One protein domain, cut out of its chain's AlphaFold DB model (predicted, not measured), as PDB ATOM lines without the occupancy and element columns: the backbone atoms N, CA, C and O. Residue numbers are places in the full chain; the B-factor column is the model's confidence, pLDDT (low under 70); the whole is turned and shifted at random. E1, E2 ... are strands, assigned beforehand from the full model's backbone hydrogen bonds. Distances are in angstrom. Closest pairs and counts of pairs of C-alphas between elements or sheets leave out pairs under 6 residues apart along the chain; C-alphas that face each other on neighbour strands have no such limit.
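This is residues 28 to 149 of the 185 residues of the protein "PEP-CTERM sorting domain-containing protein" of Sphingomonas panacisoli (UniProt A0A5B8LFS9). The model is a sandwich, two antiparallel sheets face to face, one of six strands and one of four, with the strands of the one crossing those of the other at 62 degrees. At one side E9 runs on into E10, from the larger sheet into the smaller, and residues 100 to 105 fold over the larger sheet's other face. The printed part has 122 residues with ten named strands, E1 to E10 in order, and no named helix; the class is all strand. The sheet orders are E3 - E5 - E6 - E7 - E8 - E9 and E4 - E2 - E1 - E10. The whole is compact, with a radius of gyration of the C-alphas of 13.4 A, yet elongated in outline, 43 by 25 by 23 A.

E1, residues 28 to 37, begins with C-alpha 28 at (17.109, 58.229, 84.645) and is 28.7 A long. E2, residues 48 to 57, is 28.3 A long. E3 is residues 62 to 66, E4 residues 70 to 73, E5 residues 84 to 88 and E6 residues 93 to 97. E7, residues 113 to 119, is 20.8 A long, and E8, residues 126 to 134, is 24.3 A long. E9 is residues 137 to 140. E10, residues 143 to 148, ends with C-alpha 148 at (9.365, 52.150, 75.280).

In the six-stranded sheet E5 to E9 form a meander, each strand the antiparallel neighbour of the one before. N 86 and O 95 of the hairpin E5 and E6 are 2.9 A apart, within hydrogen-bond range, as are N 118 and O 94 of E7 and E6 at 2.7 A, N 115 and O 131 of E7 and E8 at 2.8 A, and N 139 and O 132 of E9 and E8 at 2.8 A. E3 is an edge strand beside E5, with N 63 and O 87 at 2.8 A. The four-stranded sheet is twisted. In the hairpin E1 and E2, N 32 and O 52 are 2.8 A apart; E4 pairs with E2 through N 71 and O 53, 2.8 A, and E10 with E1 through N 35 and O 145, 2.9 A. Between the sheets, the closest C-alphas of E8 and E10 are those of Ile 127 and Val 144, 6.0 A apart. E9 runs on into E10 at 65 degrees across a break of 2 residues. E1 and E7 are apart.

The C-alphas of Gly 42 and Ala 59 are the two farthest apart, at 43.5 A. The printed part has no cut. The link E6 to E7, residues 98 to 112, is long. The mean pLDDT of the printed part is 93.9, and no printed residue is under 70.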
ATOM      1  N   VAL A  28      17.783  58.569  85.898       87.56
ATOM      2  CA  VAL A  28      17.109  58.229  84.645       87.56
ATOM      3  C   VAL A  28      15.750  57.625  84.958       87.56
ATOM      4  O   VAL A  28      15.645  56.633  85.675       87.56
ATOM      5  N   THR A  29      14.705  58.203  84.368       91.69
ATOM      6  CA  THR A  29      13.345  57.660  84.409       91.69
ATOM      7  C   THR A  29      13.004  57.055  83.057       91.69
ATOM      8  O   THR A  29      13.087  57.736  82.034       91.69
ATOM      9  N   LYS A  30      12.589  55.787  83.041       91.38
ATOM     10  CA  LYS A  30      12.129  55.102  81.826       91.38
ATOM     11  C   LYS A  30      10.728  54.560  82.022       91.38
ATOM     12  O   LYS A  30      10.388  54.110  83.110       91.38
ATOM     13  N   THR A  31       9.940  54.586  80.951       93.94
ATOM     14  CA  THR A  31       8.581  54.039  80.936       93.94
ATOM     15  C   THR A  31       8.445  53.021  79.819       93.94
ATOM     16  O   THR A  31       8.825  53.293  78.679       93.94
ATOM     17  N   TYR A  32       7.880  51.863  80.138       94.94
ATOM     18  CA  TYR A  32       7.633  50.781  79.194       94.94
ATOM     19  C   TYR A  32       6.209  50.268  79.318       94.94
ATOM     20  O   TYR A  32       5.706  50.094  80.426       94.94
ATOM     21  N   SER A  33       5.579  49.974  78.187       95.62
ATOM     22  CA  SER A  33       4.390  49.130  78.144       95.62
ATOM     23  C   SER A  33       4.802  47.691  77.886       95.62
ATOM     24  O   SER A  33       5.659  47.427  77.041       95.62
ATOM     25  N   ILE A  34       4.175  46.770  78.608       97.25
ATOM     26  CA  ILE A  34       4.352  45.331  78.445       97.25
ATOM     27  C   ILE A  34       3.035  44.698  78.009       97.25
ATOM     28  O   ILE A  34       1.951  45.098  78.443       97.25
ATOM     29  N   THR A  35       3.127  43.699  77.144       98.00
ATOM     30  CA  THR A  35       2.022  42.804  76.807       98.00
ATOM     31  C   THR A  35       2.569  41.390  76.697       98.00
ATOM     32  O   THR A  35       3.326  41.076  75.774       98.00
ATOM     33  N   ALA A  36       2.212  40.556  77.666       98.38
ATOM     34  CA  ALA A  36       2.517  39.137  77.705       98.38
ATOM     35  C   ALA A  36       1.285  38.338  77.262       98.38
ATOM     36  O   ALA A  36       0.163  38.651  77.656       98.38
ATOM     37  N   THR A  37       1.502  37.340  76.414       98.31
ATOM     38  CA  THR A  37       0.461  36.569  75.717       98.31
ATOM     39  C   THR A  37       0.814  35.089  75.693       98.31
ATOM     40  O   THR A  37       1.972  34.717  75.932       98.31
ATOM     41  N   ASN A  38      -0.162  34.262  75.313       97.75
ATOM     42  CA  ASN A  38       0.005  32.820  75.132       97.75
ATOM     43  C   ASN A  38       0.440  32.154  76.441       97.75
ATOM     44  O   ASN A  38       1.491  31.502  76.503       97.75
ATOM     45  N   PHE A  39      -0.344  32.384  77.491       98.12
ATOM     46  CA  PHE A  39      -0.189  31.667  78.751       98.12
ATOM     47  C   PHE A  39      -0.704  30.229  78.623       98.12
ATOM     48  O   PHE A  39      -1.392  29.870  77.661       98.12
ATOM     49  N   GLU A  40      -0.364  29.378  79.589       97.31
ATOM     50  CA  GLU A  40      -0.849  28.003  79.611       97.31
ATOM     51  C   GLU A  40      -2.384  27.951  79.673       97.31
ATOM     52  O   GLU A  40      -3.052  28.827  80.229       97.31
ATOM     53  N   ALA A  41      -2.968  26.889  79.114       96.12
ATOM     54  CA  ALA A  41      -4.415  26.735  79.058       96.12
ATOM     55  C   ALA A  41      -5.058  26.828  80.456       96.12
ATOM     56  O   ALA A  41      -4.684  26.108  81.386       96.12
ATOM     57  N   GLY A  42      -6.065  27.696  80.583       94.56
ATOM     58  CA  GLY A  42      -6.753  27.966  81.846       94.56
ATOM     59  C   GLY A  42      -6.195  29.148  82.643       94.56
ATOM     60  O   GLY A  42      -6.674  29.380  83.755       94.56
ATOM     61  N   ALA A  43      -5.227  29.891  82.095       96.69
ATOM     62  CA  ALA A  43      -4.743  31.136  82.675       96.69
ATOM     63  C   ALA A  43      -5.900  32.136  82.886       96.69
ATOM     64  O   ALA A  43      -6.641  32.420  81.944       96.69
ATOM     65  N   PRO A  44      -6.077  32.687  84.104       96.62
ATOM     66  CA  PRO A  44      -7.168  33.625  84.382       96.62
ATOM     67  C   PRO A  44      -7.088  34.954  83.620       96.62
ATOM     68  O   PRO A  44      -8.116  35.599  83.435       96.62
ATOM     69  N   THR A  45      -5.889  35.364  83.200       97.44
ATOM     70  CA  THR A  45      -5.634  36.636  82.522       97.44
ATOM     71  C   THR A  45      -4.677  36.395  81.358       97.44
ATOM     72  O   THR A  45      -3.499  36.127  81.568       97.44
ATOM     73  N   ASP A  46      -5.178  36.519  80.132       97.12
ATOM     74  CA  ASP A  46      -4.384  36.517  78.898       97.12
ATOM     75  C   ASP A  46      -5.082  37.456  77.890       97.12
ATOM     76  O   ASP A  46      -6.241  37.201  77.546       97.12
ATOM     77  N   PRO A  47      -4.466  38.575  77.460       97.62
ATOM     78  CA  PRO A  47      -3.099  39.013  77.752       97.62
ATOM     79  C   PRO A  47      -2.916  39.620  79.147       97.62
ATOM     80  O   PRO A  47      -3.820  40.257  79.694       97.62
ATOM     81  N   VAL A  48      -1.694  39.524  79.675       98.25
ATOM     82  CA  VAL A  48      -1.239  40.353  80.801       98.25
ATOM     83  C   VAL A  48      -0.628  41.634  80.251       98.25
ATOM     84  O   VAL A  48       0.343  41.597  79.495       98.25
ATOM     85  N   THR A  49      -1.183  42.778  80.633       97.94
ATOM     86  CA  THR A  49      -0.791  44.100  80.133       97.94
ATOM     87  C   THR A  49      -0.514  45.054  81.277       97.94
ATOM     88  O   THR A  49      -1.145  44.956  82.326       97.94
ATOM     89  N   GLY A  50       0.372  46.021  81.054       96.31
ATOM     90  CA  GLY A  50       0.535  47.161  81.951       96.31
ATOM     91  C   GLY A  50       1.630  48.113  81.501       96.31
ATOM     92  O   GLY A  50       2.333  47.864  80.521       96.31
ATOM     93  N   ILE A  51       1.767  49.210  82.234       95.56
ATOM     94  CA  ILE A  51       2.809  50.214  82.044       95.56
ATOM     95  C   ILE A  51       3.650  50.277  83.313       95.56
ATOM     96  O   ILE A  51       3.115  50.400  84.413       95.56
ATOM     97  N   PHE A  52       4.964  50.206  83.139       94.69
ATOM     98  CA  PHE A  52       5.960  50.267  84.195       94.69
ATOM     99  C   PHE A  52       6.812  51.507  83.983       94.69
ATOM    100  O   PHE A  52       7.454  51.639  82.939       94.69
ATOM    101  N   THR A  53       6.846  52.393  84.972       94.62
ATOM    102  CA  THR A  53       7.823  53.482  85.026       94.62
ATOM    103  C   THR A  53       8.780  53.204  86.164       94.62
ATOM    104  O   THR A  53       8.345  52.943  87.280       94.62
ATOM    105  N   PHE A  54      10.077  53.264  85.893       91.94
ATOM    106  CA  PHE A  54      11.097  53.127  86.920       91.94
ATOM    107  C   PHE A  54      12.127  54.242  86.814       91.94
ATOM    108  O   PHE A  54      12.496  54.674  85.719       91.94
ATOM    109  N   THR A  55      12.593  54.683  87.974       92.00
ATOM    110  CA  THR A  55      13.599  55.721  88.138       92.00
ATOM    111  C   THR A  55      14.790  55.134  88.872       92.00
ATOM    112  O   THR A  55      14.650  54.652  89.994       92.00
ATOM    113  N   PHE A  56      15.959  55.169  88.242       86.88
ATOM    114  CA  PHE A  56      17.199  54.635  88.800       86.88
ATOM    115  C   PHE A  56      18.351  55.610  88.585       86.88
ATOM    116  O   PHE A  56      18.315  56.455  87.692       86.88
ATOM    117  N   ASP A  57      19.371  55.489  89.423       86.31
ATOM    118  CA  ASP A  57      20.624  56.208  89.241       86.31
ATOM    119  C   ASP A  57      21.494  55.443  88.237       86.31
ATOM    120  O   ASP A  57      21.961  54.339  88.530       86.31
ATOM    121  N   ASP A  58      21.709  56.011  87.049       80.12
ATOM    122  CA  ASP A  58      22.558  55.385  86.034       80.12
ATOM    123  C   ASP A  58      24.049  55.428  86.415       80.12
ATOM    124  O   ASP A  58      24.857  54.702  85.842       80.12
ATOM    125  N   ALA A  59      24.466  56.217  87.409       82.81
ATOM    126  CA  ALA A  59      25.829  56.135  87.935       82.81
ATOM    127  C   ALA A  59      26.041  54.890  88.818       82.81
ATOM    128  O   ALA A  59      27.170  54.402  88.935       82.81
ATOM    129  N   ALA A  60      24.974  54.346  89.410       85.19
ATOM    130  CA  ALA A  60      25.056  53.187  90.284       85.19
ATOM    131  C   ALA A  60      25.242  51.885  89.485       85.19
ATOM    132  O   ALA A  60      24.534  51.599  88.520       85.19
ATOM    133  N   LEU A  61      26.171  51.032  89.930       84.75
ATOM    134  CA  LEU A  61      26.349  49.694  89.345       84.75
ATOM    135  C   LEU A  61      25.150  48.776  89.616       84.75
ATOM    136  O   LEU A  61      24.872  47.868  88.829       84.75
ATOM    137  N   LEU A  62      24.467  49.010  90.736       85.69
ATOM    138  CA  LEU A  62      23.347  48.221  91.214       85.69
ATOM    139  C   LEU A  62      22.344  49.126  91.930       85.69
ATOM    140  O   LEU A  62      22.699  49.840  92.865       85.69
ATOM    141  N   THR A  63      21.081  49.018  91.542       86.69
ATOM    142  CA  THR A  63      19.934  49.446  92.339       86.69
ATOM    143  C   THR A  63      19.381  48.209  93.054       86.69
ATOM    144  O   THR A  63      18.881  47.310  92.370       86.69
ATOM    145  N   PRO A  64      19.497  48.108  94.392       88.12
ATOM    146  CA  PRO A  64      18.943  46.980  95.138       88.12
ATOM    147  C   PRO A  64      17.409  46.946  95.029       88.12
ATOM    148  O   PRO A  64      16.808  47.972  94.700       88.12
ATOM    149  N   PRO A  65      16.766  45.798  95.322       92.69
ATOM    150  CA  PRO A  65      15.312  45.675  95.294       92.69
ATOM    151  C   PRO A  65      14.620  46.805  96.064       92.69
ATOM    152  O   PRO A  65      14.797  46.945  97.274       92.69
ATOM    153  N   SER A  66      13.842  47.616  95.353       92.06
ATOM    154  CA  SER A  66      13.187  48.804  95.898       92.06
ATOM    155  C   SER A  66      11.814  49.001  95.267       92.06
ATOM    156  O   SER A  66      11.624  48.756  94.080       92.06
ATOM    157  N   ALA A  67      10.852  49.470  96.062       93.00
ATOM    158  CA  ALA A  67       9.589  50.005  95.550       93.00
ATOM    159  C   ALA A  67       9.716  51.493  95.174       93.00
ATOM    160  O   ALA A  67       8.940  52.014  94.375       93.00
ATOM    161  N   ALA A  68      10.682  52.200  95.769       92.25
ATOM    162  CA  ALA A  68      10.868  53.627  95.558       92.25
ATOM    163  C   ALA A  68      11.415  53.881  94.153       92.25
ATOM    164  O   ALA A  68      12.472  53.366  93.802       92.25
ATOM    165  N   GLY A  69      10.693  54.689  93.377       91.00
ATOM    166  CA  GLY A  69      11.020  54.969  91.982       91.00
ATOM    167  C   GLY A  69      10.311  54.057  90.984       91.00
ATOM    168  O   GLY A  69      10.458  54.308  89.800       91.00
ATOM    169  N   LEU A  70       9.527  53.062  91.420       94.62
ATOM    170  CA  LEU A  70       8.694  52.233  90.544       94.62
ATOM    171  C   LEU A  70       7.227  52.657  90.616       94.62
ATOM    172  O   LEU A  70       6.654  52.778  91.698       94.62
ATOM    173  N   THR A  71       6.593  52.805  89.460       94.75
ATOM    174  CA  THR A  71       5.143  52.939  89.344       94.75
ATOM    175  C   THR A  71       4.596  51.940  88.330       94.75
ATOM    176  O   THR A  71       5.205  51.667  87.293       94.75
ATOM    177  N   LEU A  72       3.440  51.365  88.663       94.31
ATOM    178  CA  LEU A  72       2.673  50.480  87.794       94.31
ATOM    179  C   LEU A  72       1.360  51.169  87.452       94.31
ATOM    180  O   LEU A  72       0.642  51.612  88.349       94.31
ATOM    181  N   ASN A  73       1.024  51.221  86.169       94.62
ATOM    182  CA  ASN A  73      -0.242  51.761  85.699       94.62
ATOM    183  C   ASN A  73      -0.938  50.764  84.767       94.62
ATOM    184  O   ASN A  73      -0.307  50.181  83.888       94.62
ATOM    185  N   GLY A  74      -2.240  50.558  84.970       92.75
ATOM    186  CA  GLY A  74      -3.049  49.655  84.145       92.75
ATOM    187  C   GLY A  74      -2.601  48.189  84.161       92.75
ATOM    188  O   GLY A  74      -2.919  47.462  83.224       92.75
ATOM    189  N   PHE A  75      -1.848  47.755  85.179       96.06
ATOM    190  CA  PHE A  75      -1.418  46.365  85.298       96.06
ATOM    191  C   PHE A  75      -2.599  45.471  85.690       96.06
ATOM    192  O   PHE A  75      -3.259  45.726  86.696       96.06
ATOM    193  N   ASN A  76      -2.893  44.453  84.881       97.00
ATOM    194  CA  ASN A  76      -4.166  43.720  84.938       97.00
ATOM    195  C   ASN A  76      -4.108  42.357  85.654       97.00
ATOM    196  O   ASN A  76      -5.024  41.547  85.504       97.00
ATOM    197  N   VAL A  77      -3.068  42.099  86.451       96.31
ATOM    198  CA  VAL A  77      -3.012  40.938  87.352       96.31
ATOM    199  C   VAL A  77      -2.890  41.393  88.800       96.31
ATOM    200  O   VAL A  77      -2.242  42.392  89.108       96.31
ATOM    201  N   ALA A  78      -3.541  40.656  89.696       94.31
ATOM    202  CA  ALA A  78      -3.490  40.936  91.122       94.31
ATOM    203  C   ALA A  78      -2.117  40.574  91.699       94.31
ATOM    204  O   ALA A  78      -1.522  39.559  91.339       94.31
ATOM    205  N   TYR A  79      -1.647  41.376  92.649       94.88
ATOM    206  CA  TYR A  79      -0.420  41.110  93.382       94.88
ATOM    207  C   TYR A  79      -0.531  41.567  94.836       94.88
ATOM    208  O   TYR A  79      -1.252  42.513  95.153       94.88
ATOM    209  N   ALA A  80       0.164  40.867  95.727       93.19
ATOM    210  CA  ALA A  80       0.193  41.152  97.151       93.19
ATOM    211  C   ALA A  80       1.452  41.952  97.518       93.19
ATOM    212  O   ALA A  80       2.564  41.601  97.124       93.19
ATOM    213  N   GLY A  81       1.272  43.005  98.317       91.81
ATOM    214  CA  GLY A  81       2.366  43.874  98.753       91.81
ATOM    215  C   GLY A  81       2.880  44.817  97.655       91.81
ATOM    216  O   GLY A  81       2.265  44.940  96.592       91.81
ATOM    217  N   PRO A  82       3.988  45.532  97.910       93.44
ATOM    218  CA  PRO A  82       4.582  46.411  96.913       93.44
ATOM    219  C   PRO A  82       5.178  45.597  95.759       93.44
ATOM    220  O   PRO A  82       5.747  44.524  95.955       93.44
ATOM    221  N   ALA A  83       5.082  46.137  94.546       95.75
ATOM    222  CA  ALA A  83       5.969  45.723  93.472       95.75
ATOM    223  C   ALA A  83       7.356  46.321  93.730       95.75
ATOM    224  O   ALA A  83       7.479  47.454  94.200       95.75
ATOM    225  N   LEU A  84       8.390  45.553  93.422       96.12
ATOM    226  CA  LEU A  84       9.782  45.950  93.544       96.12
ATOM    227  C   LEU A  84      10.420  45.968  92.159       96.12
ATOM    228  O   LEU A  84       9.953  45.292  91.238       96.12
ATOM    229  N   PHE A  85      11.517  46.703  92.032       95.62
ATOM    230  CA  PHE A  85      12.459  46.538  90.937       95.62
ATOM    231  C   PHE A  85      13.897  46.523  91.447       95.62
ATOM    232  O   PHE A  85      14.197  47.059  92.512       95.62
ATOM    233  N   SER A  86      14.788  45.937  90.658       94.81
ATOM    234  CA  SER A  86      16.237  46.080  90.806       94.81
ATOM    235  C   SER A  86      16.862  46.271  89.434       94.81
ATOM    236  O   SER A  86      16.430  45.620  88.481       94.81
ATOM    237  N   PHE A  87      17.894  47.100  89.338       93.25
ATOM    238  CA  PHE A  87      18.626  47.331  88.095       93.25
ATOM    239  C   PHE A  87      20.111  47.042  88.289       93.25
ATOM    240  O   PHE A  87      20.715  47.543  89.232       93.25
ATOM    241  N   THR A  88      20.704  46.270  87.383       92.88
ATOM    242  CA  THR A  88      22.136  45.965  87.377       92.88
ATOM    243  C   THR A  88      22.752  46.511  86.099       92.88
ATOM    244  O   THR A  88      22.510  45.976  85.014       92.88
ATOM    245  N   LYS A  89      23.593  47.543  86.226       90.00
ATOM    246  CA  LYS A  89      24.202  48.233  85.081       90.00
ATOM    247  C   LYS A  89      25.133  47.328  84.280       90.00
ATOM    248  O   LYS A  89      25.098  47.340  83.056       90.00
ATOM    249  N   GLY A  90      25.932  46.508  84.968       89.19
ATOM    250  CA  GLY A  90      26.922  45.634  84.327       89.19
ATOM    251  C   GLY A  90      26.325  44.629  83.333       89.19
ATOM    252  O   GLY A  90      26.994  44.256  82.378       89.19
ATOM    253  N   SER A  91      25.069  44.223  83.534       90.88
ATOM    254  CA  SER A  91      24.340  43.302  82.652       90.88
ATOM    255  C   SER A  91      23.168  43.960  81.914       90.88
ATOM    256  O   SER A  91      22.405  43.252  81.266       90.88
ATOM    257  N   ASP A  92      22.987  45.280  82.059       92.06
ATOM    258  CA  ASP A  92      21.811  46.044  81.605       92.06
ATOM    259  C   ASP A  92      20.484  45.307  81.873       92.06
ATOM    260  O   ASP A  92      19.626  45.159  80.996       92.06
ATOM    261  N   MET A  93      20.368  44.775  83.095       92.75
ATOM    262  CA  MET A  93      19.268  43.911  83.510       92.75
ATOM    263  C   MET A  93      18.390  44.631  84.521       92.75
ATOM    264  O   MET A  93      18.872  45.070  85.566       92.75
ATOM    265  N   LEU A  94      17.095  44.695  84.236       94.19
ATOM    266  CA  LEU A  94      16.067  45.112  85.181       94.19
ATOM    267  C   LEU A  94      15.248  43.890  85.572       94.19
ATOM    268  O   LEU A  94      14.813  43.132  84.713       94.19
ATOM    269  N   ILE A  95      14.985  43.723  86.855       95.94
ATOM    270  CA  ILE A  95      14.038  42.725  87.346       95.94
ATOM    271  C   ILE A  95      12.902  43.479  88.002       95.94
ATOM    272  O   ILE A  95      13.153  44.437  88.731       95.94
ATOM    273  N   VAL A  96      11.673  43.052  87.737       96.31
ATOM    274  CA  VAL A  96      10.463  43.610  88.341       96.31
ATOM    275  C   VAL A  96       9.615  42.460  88.858       96.31
ATOM    276  O   VAL A  96       9.501  41.430  88.198       96.31
ATOM    277  N   GLY A  97       9.023  42.620  90.035       96.75
ATOM    278  CA  GLY A  97       8.188  41.597  90.651       96.75
ATOM    279  C   GLY A  97       7.937  41.852  92.129       96.75
ATOM    280  O   GLY A  97       8.434  42.820  92.701       96.75
ATOM    281  N   ASN A  98       7.158  40.981  92.764       94.88
ATOM    282  CA  ASN A  98       6.791  41.143  94.180       94.88
ATOM    283  C   ASN A  98       7.826  40.579  95.157       94.88
ATOM    284  O   ASN A  98       7.833  40.947  96.327       94.88
ATOM    285  N   ASN A  99       8.699  39.685  94.690       94.69
ATOM    286  CA  ASN A  99       9.771  39.116  95.493       94.69
ATOM    287  C   ASN A  99      11.025  38.963  94.628       94.69
ATOM    288  O   ASN A  99      11.109  38.064  93.788       94.69
ATOM    289  N   ILE A 100      11.970  39.886  94.806       94.81
ATOM    290  CA  ILE A 100      13.195  39.989  94.014       94.81
ATOM    291  C   ILE A 100      14.397  39.715  94.913       94.81
ATOM    292  O   ILE A 100      14.532  40.307  95.984       94.81
ATOM    293  N   GLY A 101      15.281  38.840  94.441       87.88
ATOM    294  CA  GLY A 101      16.616  38.628  94.983       87.88
ATOM    295  C   GLY A 101      17.686  39.182  94.043       87.88
ATOM    296  O   GLY A 101      17.407  39.828  93.036       87.88
ATOM    297  N   PHE A 102      18.952  38.907  94.343       80.38
ATOM    298  CA  PHE A 102      20.036  39.315  93.455       80.38
ATOM    299  C   PHE A 102      19.959  38.538  92.131       80.38
ATOM    300  O   PHE A 102      20.111  37.317  92.114       80.38
ATOM    301  N   GLY A 103      19.678  39.239  91.029       84.44
ATOM    302  CA  GLY A 103      19.616  38.645  89.689       84.44
ATOM    303  C   GLY A 103      18.477  37.642  89.469       84.44
ATOM    304  O   GLY A 103      18.499  36.911  88.485       84.44
ATOM    305  N   SER A 104      17.492  37.581  90.368       90.81
ATOM    306  CA  SER A 104      16.379  36.633  90.279       90.81
ATOM    307  C   SER A 104      15.099  37.201  90.882       90.81
ATOM    308  O   SER A 104      15.122  38.139  91.677       90.81
ATOM    309  N   PHE A 105      13.967  36.604  90.524       95.25
ATOM    310  CA  PHE A 105      12.694  36.822  91.197       95.25
ATOM    311  C   PHE A 105      12.066  35.473  91.538       95.25
ATOM    312  O   PHE A 105      12.384  34.450  90.927       95.25
ATOM    313  N   THR A 106      11.161  35.471  92.508       95.75
ATOM    314  CA  THR A 106      10.351  34.299  92.842       95.75
ATOM    315  C   THR A 106       8.879  34.681  92.847       95.75
ATOM    316  O   THR A 106       8.508  35.781  93.251       95.75
ATOM    317  N   VAL A 107       8.026  33.768  92.386       96.50
ATOM    318  CA  VAL A 107       6.570  33.918  92.452       96.50
ATOM    319  C   VAL A 107       6.019  32.702  93.178       96.50
ATOM    320  O   VAL A 107       6.316  31.566  92.817       96.50
ATOM    321  N   SER A 108       5.233  32.940  94.225       94.62
ATOM    322  CA  SER A 108       4.573  31.877  94.975       94.62
ATOM    323  C   SER A 108       3.165  31.646  94.422       94.62
ATOM    324  O   SER A 108       2.436  32.618  94.223       94.62
ATOM    325  N   PRO A 109       2.723  30.392  94.224       94.62
ATOM    326  CA  PRO A 109       1.332  30.112  93.879       94.62
ATOM    327  C   PRO A 109       0.365  30.447  95.028       94.62
ATOM    328  O   PRO A 109      -0.820  30.656  94.784       94.62
ATOM    329  N   ALA A 110       0.854  30.501  96.274       94.25
ATOM    330  CA  ALA A 110       0.033  30.721  97.466       94.25
ATOM    331  C   ALA A 110      -0.321  32.199  97.707       94.25
ATOM    332  O   ALA A 110      -1.280  32.493  98.417       94.25
ATOM    333  N   THR A 111       0.440  33.129  97.130       94.31
ATOM    334  CA  THR A 111       0.233  34.574  97.284       94.31
ATOM    335  C   THR A 111       0.229  35.227  95.906       94.31
ATOM    336  O   THR A 111       1.211  35.036  95.186       94.31
ATOM    337  N   PRO A 112      -0.811  36.000  95.531       95.75
ATOM    338  CA  PRO A 112      -0.843  36.704  94.253       95.75
ATOM    339  C   PRO A 112       0.426  37.526  94.044       95.75
ATOM    340  O   PRO A 112       0.848  38.268  94.932       95.75
ATOM    341  N   GLY A 113       1.034  37.400  92.878       96.62
ATOM    342  CA  GLY A 113       2.256  38.107  92.550       96.62
ATOM    343  C   GLY A 113       2.677  37.862  91.116       96.62
ATOM    344  O   GLY A 113       2.116  37.022  90.416       96.62
ATOM    345  N   PHE A 114       3.681  38.600  90.682       97.75
ATOM    346  CA  PHE A 114       4.252  38.493  89.354       97.75
ATOM    347  C   PHE A 114       5.758  38.718  89.397       97.75
ATOM    348  O   PHE A 114       6.313  39.213  90.385       97.75
ATOM    349  N   GLY A 115       6.411  38.374  88.296       97.19
ATOM    350  CA  GLY A 115       7.771  38.789  88.043       97.19
ATOM    351  C   GLY A 115       8.208  38.547  86.608       97.19
ATOM    352  O   GLY A 115       7.673  37.689  85.901       97.19
ATOM    353  N   PHE A 116       9.171  39.349  86.181       96.75
ATOM    354  CA  PHE A 116       9.857  39.224  84.904       96.75
ATOM    355  C   PHE A 116      11.234  39.888  84.990       96.75
ATOM    356  O   PHE A 116      11.486  40.748  85.839       96.75
ATOM    357  N   ALA A 117      12.121  39.496  84.083       96.06
ATOM    358  CA  ALA A 117      13.410  40.140  83.882       96.06
ATOM    359  C   ALA A 117      13.467  40.736  82.474       96.06
ATOM    360  O   ALA A 117      13.070  40.096  81.500       96.06
ATOM    361  N   MET A 118      13.960  41.965  82.384       94.88
ATOM    362  CA  MET A 118      14.248  42.669  81.145       94.88
ATOM    363  C   MET A 118      15.759  42.763  80.958       94.88
ATOM    364  O   MET A 118      16.471  43.149  81.885       94.88
ATOM    365  N   LEU A 119      16.234  42.482  79.750       94.75
ATOM    366  CA  LEU A 119      17.614  42.731  79.326       94.75
ATOM    367  C   LEU A 119      17.638  43.836  78.274       94.75
ATOM    368  O   LEU A 119      16.668  43.989  77.532       94.75
ATOM    369  N   GLY A 120      18.740  44.580  78.171       92.50
ATOM    370  CA  GLY A 120      18.881  45.617  77.142       92.50
ATOM    371  C   GLY A 120      18.029  46.858  77.423       92.50
ATOM    372  O   GLY A 120      17.596  47.550  76.502       92.50
ATOM    373  N   VAL A 121      17.742  47.132  78.696       89.81
ATOM    374  CA  VAL A 121      16.864  48.221  79.148       89.81
ATOM    375  C   VAL A 121      17.391  49.595  78.731       89.81
ATOM    376  O   VAL A 121      16.638  50.562  78.623       89.81
ATOM    377  N   SER A 122      18.687  49.723  78.481       85.50
ATOM    378  CA  SER A 122      19.328  50.950  78.004       85.50
ATOM    379  C   SER A 122      19.377  51.082  76.491       85.50
ATOM    380  O   SER A 122      19.767  52.135  75.992       85.50
ATOM    381  N   SER A 123      18.907  50.070  75.764       87.62
ATOM    382  CA  SER A 123      18.822  50.061  74.306       87.62
ATOM    383  C   SER A 123      17.475  49.490  73.846       87.62
ATOM    384  O   SER A 123      16.445  50.160  73.957       87.62
ATOM    385  N   THR A 124      17.468  48.260  73.334       89.81
ATOM    386  CA  THR A 124      16.282  47.528  72.890       89.81
ATOM    387  C   THR A 124      15.905  46.486  73.942       89.81
ATOM    388  O   THR A 124      16.540  45.427  73.992       89.81
ATOM    389  N   PRO A 125      14.896  46.755  74.789       93.62
ATOM    390  CA  PRO A 125      14.534  45.842  75.858       93.62
ATOM    391  C   PRO A 125      13.982  44.525  75.308       93.62
ATOM    392  O   PRO A 125      13.202  44.509  74.356       93.62
ATOM    393  N   THR A 126      14.333  43.423  75.960       95.25
ATOM    394  CA  THR A 126      13.791  42.089  75.679       95.25
ATOM    395  C   THR A 126      13.354  41.417  76.972       95.25
ATOM    396  O   THR A 126      13.965  41.622  78.020       95.25
ATOM    397  N   ILE A 127      12.278  40.632  76.898       96.25
ATOM    398  CA  ILE A 127      11.748  39.832  78.007       96.25
ATOM    399  C   ILE A 127      11.479  38.437  77.465       96.25
ATOM    400  O   ILE A 127      10.760  38.295  76.479       96.25
ATOM    401  N   SER A 128      12.040  37.414  78.107       94.75
ATOM    402  CA  SER A 128      11.820  36.023  77.694       94.75
ATOM    403  C   SER A 128      10.444  35.517  78.119       94.75
ATOM    404  O   SER A 128       9.749  34.869  77.344       94.75
ATOM    405  N   ASN A 129      10.045  35.819  79.355       96.12
ATOM    406  CA  ASN A 129       8.767  35.414  79.923       96.12
ATOM    407  C   ASN A 129       8.341  36.361  81.051       96.12
ATOM    408  O   ASN A 129       9.169  36.953  81.747       96.12
ATOM    409  N   LEU A 130       7.031  36.447  81.251       97.75
ATOM    410  CA  LEU A 130       6.391  36.979  82.439       97.75
ATOM    411  C   LEU A 130       5.723  35.824  83.173       97.75
ATOM    412  O   LEU A 130       5.015  35.019  82.565       97.75
ATOM    413  N   THR A 131       5.936  35.769  84.482       98.19
ATOM    414  CA  THR A 131       5.274  34.807  85.359       98.19
ATOM    415  C   THR A 131       4.344  35.549  86.302       98.19
ATOM    416  O   THR A 131       4.739  36.560  86.881       98.19
ATOM    417  N   TYR A 132       3.132  35.039  86.506       98.19
ATOM    418  CA  TYR A 132       2.247  35.516  87.568       98.19
ATOM    419  C   TYR A 132       1.543  34.359  88.277       98.19
ATOM    420  O   TYR A 132       1.439  33.257  87.741       98.19
ATOM    421  N   SER A 133       1.075  34.596  89.501       97.69
ATOM    422  CA  SER A 133       0.285  33.635  90.261       97.69
ATOM    423  C   SER A 133      -1.180  34.035  90.326       97.69
ATOM    424  O   SER A 133      -1.536  35.186  90.577       97.69
ATOM    425  N   ALA A 134      -2.047  33.051  90.118       96.44
ATOM    426  CA  ALA A 134      -3.482  33.189  90.322       96.44
ATOM    427  C   ALA A 134      -4.097  31.817  90.598       96.44
ATOM    428  O   ALA A 134      -3.680  30.813  90.015       96.44
ATOM    429  N   ASN A 135      -5.111  31.780  91.465       94.62
ATOM    430  CA  ASN A 135      -5.872  30.571  91.798       94.62
ATOM    431  C   ASN A 135      -4.992  29.385  92.244       94.62
ATOM    432  O   ASN A 135      -5.237  28.244  91.852       94.62
ATOM    433  N   GLY A 136      -3.946  29.642  93.039       94.81
ATOM    434  CA  GLY A 136      -3.069  28.584  93.555       94.81
ATOM    435  C   GLY A 136      -2.108  27.988  92.522       94.81
ATOM    436  O   GLY A 136      -1.536  26.929  92.771       94.81
ATOM    437  N   LYS A 137      -1.943  28.625  91.356       96.88
ATOM    438  CA  LYS A 137      -1.066  28.174  90.266       96.88
ATOM    439  C   LYS A 137      -0.161  29.301  89.787       96.88
ATOM    440  O   LYS A 137      -0.448  30.474  90.022       96.88
ATOM    441  N   LEU A 138       0.923  28.916  89.118       97.69
ATOM    442  CA  LEU A 138       1.796  29.815  88.371       97.69
ATOM    443  C   LEU A 138       1.465  29.711  86.886       97.69
ATOM    444  O   LEU A 138       1.232  28.609  86.390       97.69
ATOM    445  N   TRP A 139       1.475  30.851  86.215       98.12
ATOM    446  CA  TRP A 139       1.214  30.995  84.790       98.12
ATOM    447  C   TRP A 139       2.412  31.686  84.148       98.12
ATOM    448  O   TRP A 139       2.870  32.713  84.659       98.12
ATOM    449  N   HIS A 140       2.917  31.130  83.053       97.81
ATOM    450  CA  HIS A 140       4.067  31.615  82.303       97.81
ATOM    451  C   HIS A 140       3.634  31.965  80.885       97.81
ATOM    452  O   HIS A 140       3.040  31.162  80.166       97.81
ATOM    453  N   SER A 141       3.964  33.173  80.455       98.19
ATOM    454  CA  SER A 141       3.734  33.583  79.074       98.19
ATOM    455  C   SER A 141       4.713  32.891  78.130       98.19
ATOM    456  O   SER A 141       5.903  32.809  78.450       98.19
ATOM    457  N   SER A 142       4.267  32.551  76.922       97.50
ATOM    458  CA  SER A 142       5.175  32.120  75.847       97.50
ATOM    459  C   SER A 142       5.709  33.284  75.009       97.50
ATOM    460  O   SER A 142       6.710  33.132  74.317       97.50
ATOM    461  N   ASN A 143       5.034  34.437  75.027       97.38
ATOM    462  CA  ASN A 143       5.438  35.600  74.246       97.38
ATOM    463  C   ASN A 143       5.265  36.886  75.050       97.38
ATOM    464  O   ASN A 143       4.195  37.131  75.609       97.38
ATOM    465  N   VAL A 144       6.295  37.732  75.056       97.88
ATOM    466  CA  VAL A 144       6.265  39.034  75.720       97.88
ATOM    467  C   VAL A 144       6.743  40.108  74.762       97.88
ATOM    468  O   VAL A 144       7.833  40.039  74.202       97.88
ATOM    469  N   THR A 145       5.922  41.137  74.610       97.06
ATOM    470  CA  THR A 145       6.277  42.353  73.886       97.06
ATOM    471  C   THR A 145       6.478  43.479  74.885       97.06
ATOM    472  O   THR A 145       5.701  43.639  75.828       97.06
ATOM    473  N   VAL A 146       7.547  44.245  74.690       96.31
ATOM    474  CA  VAL A 146       7.875  45.406  75.511       96.31
ATOM    475  C   VAL A 146       8.232  46.571  74.606       96.31
ATOM    476  O   VAL A 146       9.023  46.437  73.673       96.31
ATOM    477  N   THR A 147       7.621  47.720  74.860       94.25
ATOM    478  CA  THR A 147       7.793  48.919  74.041       94.25
ATOM    479  C   THR A 147       8.061  50.116  74.938       94.25
ATOM    480  O   THR A 147       7.394  50.318  75.951       94.25
ATOM    481  N   ALA A 148       9.078  50.904  74.584       91.62
ATOM    482  CA  ALA A 148       9.365  52.150  75.280       91.62
ATOM    483  C   ALA A 148       8.217  53.133  75.038       91.62
ATOM    484  O   ALA A 148       7.893  53.452  73.891       91.62
ATOM    485  N   VAL A 149       7.615  53.628  76.115       89.88
ATOM    486  CA  VAL A 149       6.632  54.705  76.039       89.88
ATOM    487  C   VAL A 149       7.425  55.999  75.990       89.88
ATOM    488  O   VAL A 149       8.006  56.423  76.990       89.88
TER     489      VAL A 149